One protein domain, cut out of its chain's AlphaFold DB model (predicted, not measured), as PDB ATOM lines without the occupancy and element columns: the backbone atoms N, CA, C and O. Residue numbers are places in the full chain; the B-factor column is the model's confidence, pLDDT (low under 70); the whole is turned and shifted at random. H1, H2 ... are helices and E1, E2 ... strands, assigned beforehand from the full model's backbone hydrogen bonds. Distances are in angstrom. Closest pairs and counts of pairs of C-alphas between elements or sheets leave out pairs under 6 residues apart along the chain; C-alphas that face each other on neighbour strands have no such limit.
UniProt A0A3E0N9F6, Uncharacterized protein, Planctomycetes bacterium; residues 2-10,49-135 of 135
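This is residues 2 to 10 and 49 to 135 of the 135 residues of an uncharacterized protein of Planctomycetes bacterium (UniProt A0A3E0N9F6). A twisted antiparallel sheet of five strands makes one layer, and the long helix H1 lies slantwise over one face of it, with the short helix H2 folded back beside the later part of H1 on that same face. The other face has no named helix over it, and the short strand E1 at one edge is only loosely formed. The printed part has 96 residues, with named elements along the chain in the order E1, H1, H2, E2, E3, E4, E5, and the sheet's order is E1, E5, E4, E3, E2. The class is mixed, helices and strands. The whole is compact, with a radius of gyration of the C-alphas of 12.9 A and spans of 35 by 25 by 24 A.

Start at strand E1, residues 6 to 8, where C-alpha 6 is at (197.049, 179.753, 204.717). After the cut, find C-alpha 49 at (176.502, 193.284, 217.824); from there helix H1, residues 49 to 70, runs 31.4 A to C-alpha 70 at (198.806, 185.413, 197.177). Helix H2 follows at residues 75 to 81, 10.1 A long. Next come the strands E2, residues 87 to 92 and 15.9 A long, and E3, residues 98 to 105 and 22.6 A long. Strand E4, residues 112 to 120, is the longest at 9 residues and 26.8 A. Strand E5, residues 126 to 133, is 22.0 A long and ends at C-alpha 133 at (187.197, 174.177, 191.651).

Begin at the edge strand E1, the antiparallel neighbour of E5 at 151 degrees; N 8 and O 126 are 3.4 A apart, within hydrogen-bond range. Look next at the hairpin of E4 and E5, at 167 degrees, where N 112 and O 133 are 2.8 A apart and N 127 and O 118 are 2.9 A apart. In the hairpin of E3 and E4, at 160 degrees, N 119 and O 100 are 2.8 A apart. In the hairpin of E2 and E3, at 149 degrees, N 101 and O 89 are 2.8 A apart, and E2 is the other edge strand. E2, E3, E4 and E5 form a meander, each strand the antiparallel neighbour of the one before. E1 and E2 are apart. The two helices on one face of the sheet make two layers. H1 is on the sheet at a height of 8.0 A, with its residues 53 to 70. It lies over E5 and E3, and only just over E4, on which 3 of its C-alphas fall. On the local plane its line stands at 50 degrees to that of E5, slantwise to the strands. Its closest C-alphas to E4 are those of Ala 60 and Val 117, 5.9 A apart. H2 is on the same face, over none of the strands, but only just: 2 of its C-alphas fall on E3. The closest C-alphas of H2 and E3 are those of Leu 81 and Trp 104, 5.9 A apart. H1 and H2 form a helical hairpin: they touch, H1 with residues 61 to 69 alone, at a shallow tilt of 19 degrees, opposite ways, and their closest C-alphas are those of Ala 68 and Ile 78, 6.4 A apart. Every O i to N i+4 pair of H1 is within hydrogen-bond range; in H2, 2 of 3 are.

Look for the two C-alphas farthest apart at Lys 51 and Glu 135, 38.6 A. Residues 11 to 48 are not printed, and across this cut C-alphas 10 and 49 are 21.4 A apart. Of the links that are printed whole, E3 to E4 is short and the others are tight. The mean pLDDT of the printed part is 82.4; it is under 70 at residues 2 to 10, 49 to 50 and 109 to 110.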
ATOM      1  N   PHE A   2     195.719 171.431 194.170       40.66
ATOM      2  CA  PHE A   2     195.557 171.170 195.606       40.66
ATOM      3  C   PHE A   2     195.054 172.428 196.318       40.66
ATOM      4  O   PHE A   2     195.652 173.492 196.158       40.66
ATOM      5  N   ALA A   3     194.012 172.296 197.139       41.81
ATOM      6  CA  ALA A   3     193.670 173.324 198.113       41.81
ATOM      7  C   ALA A   3     194.816 173.437 199.135       41.81
ATOM      8  O   ALA A   3     195.228 172.439 199.730       41.81
ATOM      9  N   ARG A   4     195.352 174.646 199.314       52.34
ATOM     10  CA  ARG A   4     196.356 174.971 200.334       52.34
ATOM     11  C   ARG A   4     195.728 175.943 201.321       52.34
ATOM     12  O   ARG A   4     195.291 177.018 200.919       52.34
ATOM     13  N   GLU A   5     195.697 175.576 202.594       45.28
ATOM     14  CA  GLU A   5     195.317 176.504 203.659       45.28
ATOM     15  C   GLU A   5     196.457 177.493 203.937       45.28
ATOM     16  O   GLU A   5     197.619 177.091 204.030       45.28
ATOM     17  N   MET A   6     196.127 178.770 204.143       53.03
ATOM     18  CA  MET A   6     197.049 179.753 204.717       53.03
ATOM     19  C   MET A   6     196.456 180.348 205.998       53.03
ATOM     20  O   MET A   6     195.355 180.901 206.011       53.03
ATOM     21  N   LYS A   7     197.206 180.239 207.099       48.03
ATOM     22  CA  LYS A   7     196.833 180.786 208.410       48.03
ATOM     23  C   LYS A   7     197.459 182.176 208.564       48.03
ATOM     24  O   LYS A   7     198.674 182.283 208.716       48.03
ATOM     25  N   PHE A   8     196.645 183.232 208.520       46.53
ATOM     26  CA  PHE A   8     197.114 184.620 208.601       46.53
ATOM     27  C   PHE A   8     196.919 185.196 210.010       46.53
ATOM     28  O   PHE A   8     195.800 185.433 210.467       46.53
ATOM     29  N   VAL A   9     198.024 185.497 210.697       45.38
ATOM     30  CA  VAL A   9     197.989 186.245 211.963       45.38
ATOM     31  C   VAL A   9     197.942 187.742 211.652       45.38
ATOM     32  O   VAL A   9     198.956 188.437 211.684       45.38
ATOM     33  N   ILE A  10     196.750 188.247 211.324       45.97
ATOM     34  CA  ILE A  10     196.510 189.690 211.185       45.97
ATOM     35  C   ILE A  10     196.456 190.296 212.592       45.97
ATOM     36  O   ILE A  10     195.398 190.384 213.209       45.97
ATOM     37  N   GLU A  49     176.324 194.426 218.737       63.16
ATOM     38  CA  GLU A  49     176.502 193.284 217.824       63.16
ATOM     39  C   GLU A  49     176.746 193.758 216.379       63.16
ATOM     40  O   GLU A  49     177.573 193.176 215.678       63.16
ATOM     41  N   ALA A  50     176.080 194.827 215.925       68.12
ATOM     42  CA  ALA A  50     176.279 195.400 214.593       68.12
ATOM     43  C   ALA A  50     177.713 195.928 214.382       68.12
ATOM     44  O   ALA A  50     178.346 195.634 213.362       68.12
ATOM     45  N   LYS A  51     178.259 196.664 215.360       72.12
ATOM     46  CA  LYS A  51     179.636 197.194 215.314       72.12
ATOM     47  C   LYS A  51     180.679 196.082 215.389       72.12
ATOM     48  O   LYS A  51     181.677 196.134 214.670       72.12
ATOM     49  N   GLU A  52     180.434 195.054 216.198       70.81
ATOM     50  CA  GLU A  52     181.312 193.888 216.294       70.81
ATOM     51  C   GLU A  52     181.322 193.076 214.989       70.81
ATOM     52  O   GLU A  52     182.391 192.845 214.418       70.81
ATOM     53  N   LYS A  53     180.145 192.748 214.436       72.69
ATOM     54  CA  LYS A  53     180.011 192.082 213.126       72.69
ATOM     55  C   LYS A  53     180.699 192.883 212.017       72.69
ATOM     56  O   LYS A  53     181.411 192.296 211.208       72.69
ATOM     57  N   SER A  54     180.564 194.213 212.005       80.62
ATOM     58  CA  SER A  54     181.248 195.087 211.038       80.62
ATOM     59  C   SER A  54     182.780 194.975 211.122       80.62
ATOM     60  O   SER A  54     183.446 194.743 210.111       80.62
ATOM     61  N   ARG A  55     183.351 195.024 212.337       84.56
ATOM     62  CA  ARG A  55     184.795 194.825 212.570       84.56
ATOM     63  C   ARG A  55     185.271 193.443 212.108       84.56
ATOM     64  O   ARG A  55     186.331 193.340 211.493       84.56
ATOM     65  N   LEU A  56     184.493 192.390 212.365       86.62
ATOM     66  CA  LEU A  56     184.822 191.028 211.932       86.62
ATOM     67  C   LEU A  56     184.757 190.875 210.400       86.62
ATOM     68  O   LEU A  56     185.632 190.228 209.829       86.62
ATOM     69  N   VAL A  57     183.808 191.538 209.720       89.88
ATOM     70  CA  VAL A  57     183.757 191.613 208.245       89.88
ATOM     71  C   VAL A  57     185.006 192.292 207.673       89.88
ATOM     72  O   VAL A  57     185.525 191.830 206.659       89.88
ATOM     73  N   GLU A  58     185.528 193.357 208.292       90.19
ATOM     74  CA  GLU A  58     186.774 193.981 207.820       90.19
ATOM     75  C   GLU A  58     187.993 193.067 207.969       90.19
ATOM     76  O   GLU A  58     188.795 192.960 207.038       90.19
ATOM     77  N   VAL A  59     188.131 192.400 209.118       89.88
ATOM     78  CA  VAL A  59     189.202 191.422 209.363       89.88
ATOM     79  C   VAL A  59     189.116 190.282 208.342       89.88
ATOM     80  O   VAL A  59     190.120 189.941 207.711       89.88
ATOM     81  N   ALA A  60     187.910 189.760 208.103       91.56
ATOM     82  CA  ALA A  60     187.667 188.718 207.114       91.56
ATOM     83  C   ALA A  60     188.000 189.179 205.683       91.56
ATOM     84  O   ALA A  60     188.699 188.468 204.964       91.56
ATOM     85  N   ARG A  61     187.581 190.389 205.284       93.31
ATOM     86  CA  ARG A  61     187.876 190.960 203.958       93.31
ATOM     87  C   ARG A  61     189.379 191.105 203.722       93.31
ATOM     88  O   ARG A  61     189.855 190.773 202.641       93.31
ATOM     89  N   ARG A  62     190.134 191.588 204.715       92.19
ATOM     90  CA  ARG A  62     191.597 191.748 204.601       92.19
ATOM     91  C   ARG A  62     192.292 190.399 204.397       92.19
ATOM     92  O   ARG A  62     193.170 190.307 203.546       92.19
ATOM     93  N   ALA A  63     191.859 189.355 205.107       91.38
ATOM     94  CA  ALA A  63     192.360 187.996 204.903       91.38
ATOM     95  C   ALA A  63     191.946 187.405 203.541       91.38
ATOM     96  O   ALA A  63     192.775 186.786 202.880       91.38
ATOM     97  N   ALA A  64     190.708 187.638 203.088       92.69
ATOM     98  CA  ALA A  64     190.233 187.208 201.771       92.69
ATOM     99  C   ALA A  64     191.060 187.833 200.633       92.69
ATOM    100  O   ALA A  64     191.511 187.117 199.743       92.69
ATOM    101  N   LEU A  65     191.289 189.152 200.682       93.12
ATOM    102  CA  LEU A  65     192.107 189.878 199.707       93.12
ATOM    103  C   LEU A  65     193.561 189.385 199.715       93.12
ATOM    104  O   LEU A  65     194.088 189.043 198.662       93.12
ATOM    105  N   ALA A  66     194.185 189.285 200.895       91.56
ATOM    106  CA  ALA A  66     195.564 188.809 201.023       91.56
ATOM    107  C   ALA A  66     195.740 187.377 200.488       91.56
ATOM    108  O   ALA A  66     196.708 187.105 199.783       91.56
ATOM    109  N   PHE A  67     194.786 186.482 200.769       91.62
ATOM    110  CA  PHE A  67     194.765 185.128 200.219       91.62
ATOM    111  C   PHE A  67     194.609 185.134 198.696       91.62
ATOM    112  O   PHE A  67     195.389 184.489 198.005       91.62
ATOM    113  N   ALA A  68     193.642 185.883 198.162       91.25
ATOM    114  CA  ALA A  68     193.360 185.900 196.730       91.25
ATOM    115  C   ALA A  68     194.533 186.458 195.905       91.25
ATOM    116  O   ALA A  68     194.915 185.856 194.903       91.25
ATOM    117  N   THR A  69     195.169 187.542 196.364       90.44
ATOM    118  CA  THR A  69     196.393 188.077 195.743       90.44
ATOM    119  C   THR A  69     197.579 187.114 195.871       90.44
ATOM    120  O   THR A  69     198.351 186.989 194.929       90.44
ATOM    121  N   ALA A  70     197.727 186.395 196.989       89.62
ATOM    122  CA  ALA A  70     198.806 185.413 197.177       89.62
ATOM    123  C   ALA A  70     198.594 184.077 196.430       89.62
ATOM    124  O   ALA A  70     199.475 183.216 196.455       89.62
ATOM    125  N   HIS A  71     197.430 183.889 195.802       85.88
ATOM    126  CA  HIS A  71     197.037 182.687 195.061       85.88
ATOM    127  C   HIS A  71     196.650 182.986 193.598       85.88
ATOM    128  O   HIS A  71     195.950 182.182 192.981       85.88
ATOM    129  N   ASP A  72     197.090 184.130 193.059       89.44
ATOM    130  CA  ASP A  72     196.902 184.545 191.658       89.44
ATOM    131  C   ASP A  72     195.436 184.467 191.177       89.44
ATOM    132  O   ASP A  72     195.134 184.034 190.061       89.44
ATOM    133  N   PHE A  73     194.493 184.878 192.035       89.94
ATOM    134  CA  PHE A  73     193.086 185.005 191.645       89.94
ATOM    135  C   PHE A  73     192.921 186.096 190.567       89.94
ATOM    136  O   PHE A  73     193.545 187.152 190.679       89.94
ATOM    137  N   PRO A  74     192.028 185.912 189.576       90.88
ATOM    138  CA  PRO A  74     191.720 186.943 188.586       90.88
ATOM    139  C   PRO A  74     191.235 188.261 189.211       90.88
ATOM    140  O   PRO A  74     190.486 188.251 190.195       90.88
ATOM    141  N   ASP A  75     191.610 189.395 188.613       92.44
ATOM    142  CA  ASP A  75     191.294 190.740 189.119       92.44
ATOM    143  C   ASP A  75     189.794 190.978 189.337       92.44
ATOM    144  O   ASP A  75     189.402 191.624 190.308       92.44
ATOM    145  N   ASP A  76     188.930 190.428 188.479       91.19
ATOM    146  CA  ASP A  76     187.475 190.515 188.625       91.19
ATOM    147  C   ASP A  76     186.975 189.772 189.877       91.19
ATOM    148  O   ASP A  76     186.050 190.228 190.552       91.19
ATOM    149  N   GLN A  77     187.627 188.669 190.250       91.69
ATOM    150  CA  GLN A  77     187.324 187.931 191.476       91.69
ATOM    151  C   GLN A  77     187.885 188.647 192.710       91.69
ATOM    152  O   GLN A  77     187.186 188.727 193.721       91.69
ATOM    153  N   ILE A  78     189.080 189.246 192.621       92.25
ATOM    154  CA  ILE A  78     189.653 190.090 193.687       92.25
ATOM    155  C   ILE A  78     188.772 191.326 193.934       92.25
ATOM    156  O   ILE A  78     188.458 191.641 195.084       92.25
ATOM    157  N   GLN A  79     188.293 191.997 192.880       92.12
ATOM    158  CA  GLN A  79     187.405 193.158 193.007       92.12
ATOM    159  C   GLN A  79     186.118 192.818 193.772       92.12
ATOM    160  O   GLN A  79     185.719 193.588 194.652       92.12
ATOM    161  N   ARG A  80     185.517 191.643 193.526       91.06
ATOM    162  CA  ARG A  80     184.308 191.168 194.233       91.06
ATOM    163  C   ARG A  80     184.498 191.030 195.750       91.06
ATOM    164  O   ARG A  80     183.530 191.218 196.486       91.06
ATOM    165  N   LEU A  81     185.719 190.792 196.240       91.06
ATOM    166  CA  LEU A  81     186.014 190.703 197.681       91.06
ATOM    167  C   LEU A  81     185.825 192.044 198.417       91.06
ATOM    168  O   LEU A  81     185.557 192.071 199.619       91.06
ATOM    169  N   ASN A  82     185.886 193.175 197.709       89.88
ATOM    170  CA  ASN A  82     185.584 194.487 198.297       89.88
ATOM    171  C   ASN A  82     184.090 194.663 198.624       89.88
ATOM    172  O   ASN A  82     183.735 195.506 199.448       89.88
ATOM    173  N   GLY A  83     183.216 193.844 198.029       89.75
ATOM    174  CA  GLY A  83     181.779 193.851 198.282       89.75
ATOM    175  C   GLY A  83     181.378 193.354 199.676       89.75
ATOM    176  O   GLY A  83     182.196 193.176 200.590       89.75
ATOM    177  N   LYS A  84     180.076 193.112 199.842       89.62
ATOM    178  CA  LYS A  84     179.536 192.359 200.983       89.62
ATOM    179  C   LYS A  84     179.776 190.854 200.765       89.62
ATOM    180  O   LYS A  84     179.742 190.424 199.612       89.62
ATOM    181  N   PRO A  85     179.987 190.062 201.831       90.62
ATOM    182  CA  PRO A  85     179.982 188.607 201.722       90.62
ATOM    183  C   PRO A  85     178.598 188.096 201.276       90.62
ATOM    184  O   PRO A  85     177.576 188.731 201.545       90.62
ATOM    185  N   LEU A  86     178.584 186.948 200.598       90.50
ATOM    186  CA  LEU A  86     177.399 186.209 200.156       90.50
ATOM    187  C   LEU A  86     176.681 185.527 201.329       90.50
ATOM    188  O   LEU A  86     175.454 185.543 201.382       90.50
ATOM    189  N   SER A  87     177.439 184.959 202.274       90.50
ATOM    190  CA  SER A  87     176.926 184.415 203.536       90.50
ATOM    191  C   SER A  87     177.826 184.789 204.717       90.50
ATOM    192  O   SER A  87     179.023 185.063 204.559       90.50
ATOM    193  N   VAL A  88     177.217 184.828 205.905       91.19
ATOM    194  CA  VAL A  88     177.885 185.002 207.199       91.19
ATOM    195  C   VAL A  88     177.244 184.033 208.185       91.19
ATOM    196  O   VAL A  88     176.081 184.197 208.549       91.19
ATOM    197  N   GLU A  89     177.997 183.032 208.619       90.75
ATOM    198  CA  GLU A  89     177.505 181.929 209.449       90.75
ATOM    199  C   GLU A  89     178.258 181.902 210.786       90.75
ATOM    200  O   GLU A  89     179.485 182.015 210.808       90.75
ATOM    201  N   LYS A  90     177.547 181.757 211.915       89.31
ATOM    202  CA  LYS A  90     178.182 181.484 213.218       89.31
ATOM    203  C   LYS A  90     178.616 180.011 213.230       89.31
ATOM    204  O   LYS A  90     177.792 179.138 212.970       89.31
ATOM    205  N   VAL A  91     179.888 179.742 213.521       88.19
ATOM    206  CA  VAL A  91     180.489 178.395 213.503       88.19
ATOM    207  C   VAL A  91     181.287 178.130 214.778       88.19
ATOM    208  O   VAL A  91     181.902 179.041 215.332       88.19
ATOM    209  N   GLU A  92     181.314 176.878 215.234       87.62
ATOM    210  CA  GLU A  92     182.253 176.433 216.269       87.62
ATOM    211  C   GLU A  92     183.618 176.145 215.621       87.62
ATOM    212  O   GLU A  92     183.700 175.494 214.576       87.62
ATOM    213  N   LEU A  93     184.692 176.683 216.202       80.69
ATOM    214  CA  LEU A  93     186.070 176.440 215.769       80.69
ATOM    215  C   LEU A  93     186.677 175.242 216.518       80.69
ATOM    216  O   LEU A  93     186.145 174.805 217.530       80.69
ATOM    217  N   GLU A  94     187.824 174.740 216.052       75.94
ATOM    218  CA  GLU A  94     188.490 173.535 216.591       75.94
ATOM    219  C   GLU A  94     188.748 173.600 218.116       75.94
ATOM    220  O   GLU A  94     188.614 172.596 218.810       75.94
ATOM    221  N   ASP A  95     189.018 174.799 218.649       78.69
ATOM    222  CA  ASP A  95     189.201 175.091 220.085       78.69
ATOM    223  C   ASP A  95     187.868 175.198 220.882       78.69
ATOM    224  O   ASP A  95     187.861 175.685 222.013       78.69
ATOM    225  N   LYS A  96     186.718 174.824 220.296       79.44
ATOM    226  CA  LYS A  96     185.342 175.123 220.767       79.44
ATOM    227  C   LYS A  96     185.008 176.613 220.920       79.44
ATOM    228  O   LYS A  96     184.023 176.982 221.557       79.44
ATOM    229  N   GLN A  97     185.824 177.491 220.339       81.38
ATOM    230  CA  GLN A  97     185.595 178.935 220.369       81.38
ATOM    231  C   GLN A  97     184.551 179.351 219.329       81.38
ATOM    232  O   GLN A  97     184.520 178.822 218.215       81.38
ATOM    233  N   ALA A  98     183.735 180.351 219.670       83.62
ATOM    234  CA  ALA A  98     182.783 180.943 218.739       83.62
ATOM    235  C   ALA A  98     183.516 181.710 217.623       83.62
ATOM    236  O   ALA A  98     184.321 182.615 217.870       83.62
ATOM    237  N   GLY A  99     183.217 181.355 216.378       88.25
ATOM    238  CA  GLY A  99     183.748 182.001 215.188       88.25
ATOM    239  C   GLY A  99     182.663 182.360 214.181       88.25
ATOM    240  O   GLY A  99     181.488 182.022 214.329       88.25
ATOM    241  N   TYR A 100     183.089 183.045 213.128       91.12
ATOM    242  CA  TYR A 100     182.254 183.394 211.986       91.12
ATOM    243  C   TYR A 100     182.908 182.898 210.699       91.12
ATOM    244  O   TYR A 100     184.094 183.145 210.469       91.12
ATOM    245  N   LEU A 101     182.134 182.215 209.861       92.12
ATOM    246  CA  LEU A 101     182.492 181.855 208.497       92.12
ATOM    247  C   LEU A 101     181.904 182.906 207.550       92.12
ATOM    248  O   LEU A 101     180.693 183.111 207.517       92.12
ATOM    249  N   PHE A 102     182.766 183.572 206.787       93.00
ATOM    250  CA  PHE A 102     182.394 184.542 205.761       93.00
ATOM    251  C   PHE A 102     182.696 183.963 204.379       93.00
ATOM    252  O   PHE A 102     183.836 183.572 204.113       93.00
ATOM    253  N   GLN A 103     181.714 183.954 203.481       93.38
ATOM    254  CA  GLN A 103     181.905 183.572 202.080       93.38
ATOM    255  C   GLN A 103     181.788 184.799 201.174       93.38
ATOM    256  O   GLN A 103     180.780 185.492 201.228       93.38
ATOM    257  N   TRP A 104     182.758 185.041 200.288       92.50
ATOM    258  CA  TRP A 104     182.638 186.068 199.229       92.50
ATOM    259  C   TRP A 104     182.480 185.489 197.825       92.50
ATOM    260  O   TRP A 104     181.840 186.107 196.978       92.50
ATOM    261  N   LEU A 105     183.053 184.312 197.573       90.06
ATOM    262  CA  LEU A 105     183.001 183.630 196.282       90.06
ATOM    263  C   LEU A 105     182.551 182.181 196.495       90.06
ATOM    264  O   LEU A 105     182.897 181.561 197.504       90.06
ATOM    265  N   ASN A 106     181.782 181.648 195.549       86.81
ATOM    266  CA  ASN A 106     181.207 180.307 195.595       86.81
ATOM    267  C   ASN A 106     181.384 179.634 194.231       86.81
ATOM    268  O   ASN A 106     181.118 180.271 193.209       86.81
ATOM    269  N   ASN A 107     181.784 178.363 194.214       80.81
ATOM    270  CA  ASN A 107     181.788 177.562 192.995       80.81
ATOM    271  C   ASN A 107     180.338 177.211 192.620       80.81
ATOM    272  O   ASN A 107     179.579 176.673 193.425       80.81
ATOM    273  N   GLY A 108     179.937 177.575 191.404       70.00
ATOM    274  CA  GLY A 108     178.609 177.263 190.889       70.00
ATOM    275  C   GLY A 108     178.545 175.857 190.295       70.00
ATOM    276  O   GLY A 108     179.541 175.137 190.226       70.00
ATOM    277  N   LYS A 109     177.372 175.501 189.763       63.03
ATOM    278  CA  LYS A 109     177.319 174.546 188.646       63.03
ATOM    279  C   LYS A 109     178.021 175.228 187.462       63.03
ATOM    280  O   LYS A 109     177.699 176.384 187.183       63.03
ATOM    281  N   GLY A 110     179.002 174.572 186.854       68.06
ATOM    282  CA  GLY A 110     180.039 175.177 186.004       68.06
ATOM    283  C   GLY A 110     181.421 175.314 186.665       68.06
ATOM    284  O   GLY A 110     182.345 175.834 186.039       68.06
ATOM    285  N   GLY A 111     181.580 174.906 187.931       77.25
ATOM    286  CA  GLY A 111     182.808 175.122 188.703       77.25
ATOM    287  C   GLY A 111     183.024 176.595 189.085       77.25
ATOM    288  O   GLY A 111     182.082 177.392 189.156       77.25
ATOM    289  N   GLY A 112     184.271 176.969 189.374       87.19
ATOM    290  CA  GLY A 112     184.681 178.359 189.590       87.19
ATOM    291  C   GLY A 112     185.524 178.613 190.840       87.19
ATOM    292  O   GLY A 112     185.915 177.706 191.577       87.19
ATOM    293  N   TRP A 113     185.804 179.896 191.070       89.38
ATOM    294  CA  TRP A 113     186.556 180.379 192.226       89.38
ATOM    295  C   TRP A 113     185.679 180.460 193.479       89.38
ATOM    296  O   TRP A 113     184.565 180.983 193.435       89.38
ATOM    297  N   TYR A 114     186.207 180.004 194.613       91.31
ATOM    298  CA  TYR A 114     185.589 180.158 195.931       91.31
ATOM    299  C   TYR A 114     186.594 180.713 196.947       91.31
ATOM    300  O   TYR A 114     187.792 180.439 196.860       91.31
ATOM    301  N   VAL A 115     186.101 181.513 197.899       92.69
ATOM    302  CA  VAL A 115     186.873 182.066 199.026       92.69
ATOM    303  C   VAL A 115     185.985 182.094 200.258       92.69
ATOM    304  O   VAL A 115     184.931 182.743 200.275       92.69
ATOM    305  N   HIS A 116     186.467 181.410 201.287       92.62
ATOM    306  CA  HIS A 116     185.912 181.329 202.627       92.62
ATOM    307  C   HIS A 116     186.932 181.875 203.625       92.62
ATOM    308  O   HIS A 116     188.135 181.643 203.492       92.62
ATOM    309  N   VAL A 117     186.462 182.574 204.655       92.12
ATOM    310  CA  VAL A 117     187.306 183.030 205.763       92.12
ATOM    311  C   VAL A 117     186.635 182.705 207.087       92.12
ATOM    312  O   VAL A 117     185.534 183.177 207.358       92.12
ATOM    313  N   ARG A 118     187.313 181.923 207.930       92.06
ATOM    314  CA  ARG A 118     186.943 181.738 209.340       92.06
ATOM    315  C   ARG A 118     187.627 182.817 210.169       92.06
ATOM    316  O   ARG A 118     188.853 182.911 210.128       92.06
ATOM    317  N   VAL A 119     186.864 183.586 210.941       90.12
ATOM    318  CA  VAL A 119     187.391 184.533 211.934       90.12
ATOM    319  C   VAL A 119     187.017 184.072 213.337       90.12
ATOM    320  O   VAL A 119     185.848 183.817 213.625       90.12
ATOM    321  N   ASN A 120     188.010 183.987 214.217       88.00
ATOM    322  CA  ASN A 120     187.820 183.781 215.650       88.00
ATOM    323  C   ASN A 120     187.412 185.118 216.288       88.00
ATOM    324  O   ASN A 120     188.162 186.088 216.177       88.00
ATOM    325  N   ALA A 121     186.237 185.200 216.921       79.19
ATOM    326  CA  ALA A 121     185.720 186.479 217.415       79.19
ATOM    327  C   ALA A 121     186.584 187.063 218.551       79.19
ATOM    328  O   ALA A 121     186.905 188.252 218.545       79.19
ATOM    329  N   GLU A 122     187.026 186.207 219.477       79.31
ATOM    330  CA  GLU A 122     187.809 186.593 220.657       79.31
ATOM    331  C   GLU A 122     189.250 186.987 220.299       79.31
ATOM    332  O   GLU A 122     189.761 188.004 220.764       79.31
ATOM    333  N   ARG A 123     189.917 186.184 219.456       77.69
ATOM    334  CA  ARG A 123     191.332 186.370 219.079       77.69
ATOM    335  C   ARG A 123     191.529 187.258 217.845       77.69
ATOM    336  O   ARG A 123     192.655 187.662 217.573       77.69
ATOM    337  N   GLN A 124     190.465 187.530 217.085       78.00
ATOM    338  CA  GLN A 124     190.462 188.275 215.812       78.00
ATOM    339  C   GLN A 124     191.434 187.723 214.750       78.00
ATOM    340  O   GLN A 124     191.812 188.415 213.807       78.00
ATOM    341  N   THR A 125     191.811 186.448 214.878       83.19
ATOM    342  CA  THR A 125     192.609 185.713 213.893       83.19
ATOM    343  C   THR A 125     191.729 185.237 212.741       83.19
ATOM    344  O   THR A 125     190.587 184.825 212.956       83.19
ATOM    345  N   ALA A 126     192.266 185.275 211.520       88.06
ATOM    346  CA  ALA A 126     191.542 184.933 210.301       88.06
ATOM    347  C   ALA A 126     192.276 183.853 209.491       88.06
ATOM    348  O   ALA A 126     193.422 184.032 209.076       88.06
ATOM    349  N   THR A 127     191.592 182.743 209.226       89.12
ATOM    350  CA  THR A 127     192.078 181.676 208.343       89.12
ATOM    351  C   THR A 127     191.285 181.730 207.047       89.12
ATOM    352  O   THR A 127     190.074 181.497 207.054       89.12
ATOM    353  N   ALA A 128     191.968 182.047 205.950       91.00
ATOM    354  CA  ALA A 128     191.390 182.094 204.615       91.00
ATOM    355  C   ALA A 128     191.712 180.801 203.856       91.00
ATOM    356  O   ALA A 128     192.826 180.277 203.934       91.00
ATOM    357  N   PHE A 129     190.724 180.285 203.132       89.31
ATOM    358  CA  PHE A 129     190.853 179.103 202.291       89.31
ATOM    359  C   PHE A 129     189.939 179.227 201.072       89.31
ATOM    360  O   PHE A 129     188.881 179.856 201.112       89.31
ATOM    361  N   GLY A 130     190.372 178.652 199.958       89.06
ATOM    362  CA  GLY A 130     189.741 178.873 198.667       89.06
ATOM    363  C   GLY A 130     190.590 178.358 197.518       89.06
ATOM    364  O   GLY A 130     191.625 177.718 197.720       89.06
ATOM    365  N   GLY A 131     190.155 178.671 196.305       88.75
ATOM    366  CA  GLY A 131     190.850 178.348 195.065       88.75
ATOM    367  C   GLY A 131     189.870 178.174 193.914       88.75
ATOM    368  O   GLY A 131     188.699 178.539 194.023       88.75
ATOM    369  N   PHE A 132     190.348 177.597 192.815       86.31
ATOM    370  CA  PHE A 132     189.514 177.206 191.684       86.31
ATOM    371  C   PHE A 132     189.087 175.740 191.809       86.31
ATOM    372  O   PHE A 132     189.933 174.839 191.798       86.31
ATOM    373  N   SER A 133     187.778 175.499 191.885       83.50
ATOM    374  CA  SER A 133     187.197 174.177 191.651       83.50
ATOM    375  C   SER A 133     186.893 174.036 190.158       83.50
ATOM    376  O   SER A 133     186.067 174.805 189.662       83.50
ATOM    377  N   PRO A 134     187.479 173.067 189.433       77.31
ATOM    378  CA  PRO A 134     186.869 172.605 188.191       77.31
ATOM    379  C   PRO A 134     185.500 171.962 188.483       77.31
ATOM    380  O   PRO A 134     185.134 171.761 189.650       77.31
ATOM    381  N   GLU A 135     184.760 171.678 187.413       71.31
ATOM    382  CA  GLU A 135     183.539 170.860 187.415       71.31
ATOM    383  C   GLU A 135     183.863 169.362 187.255       71.31
ATOM    384  O   GLU A 135     184.904 169.056 186.623       71.31
TER     385      GLU A 135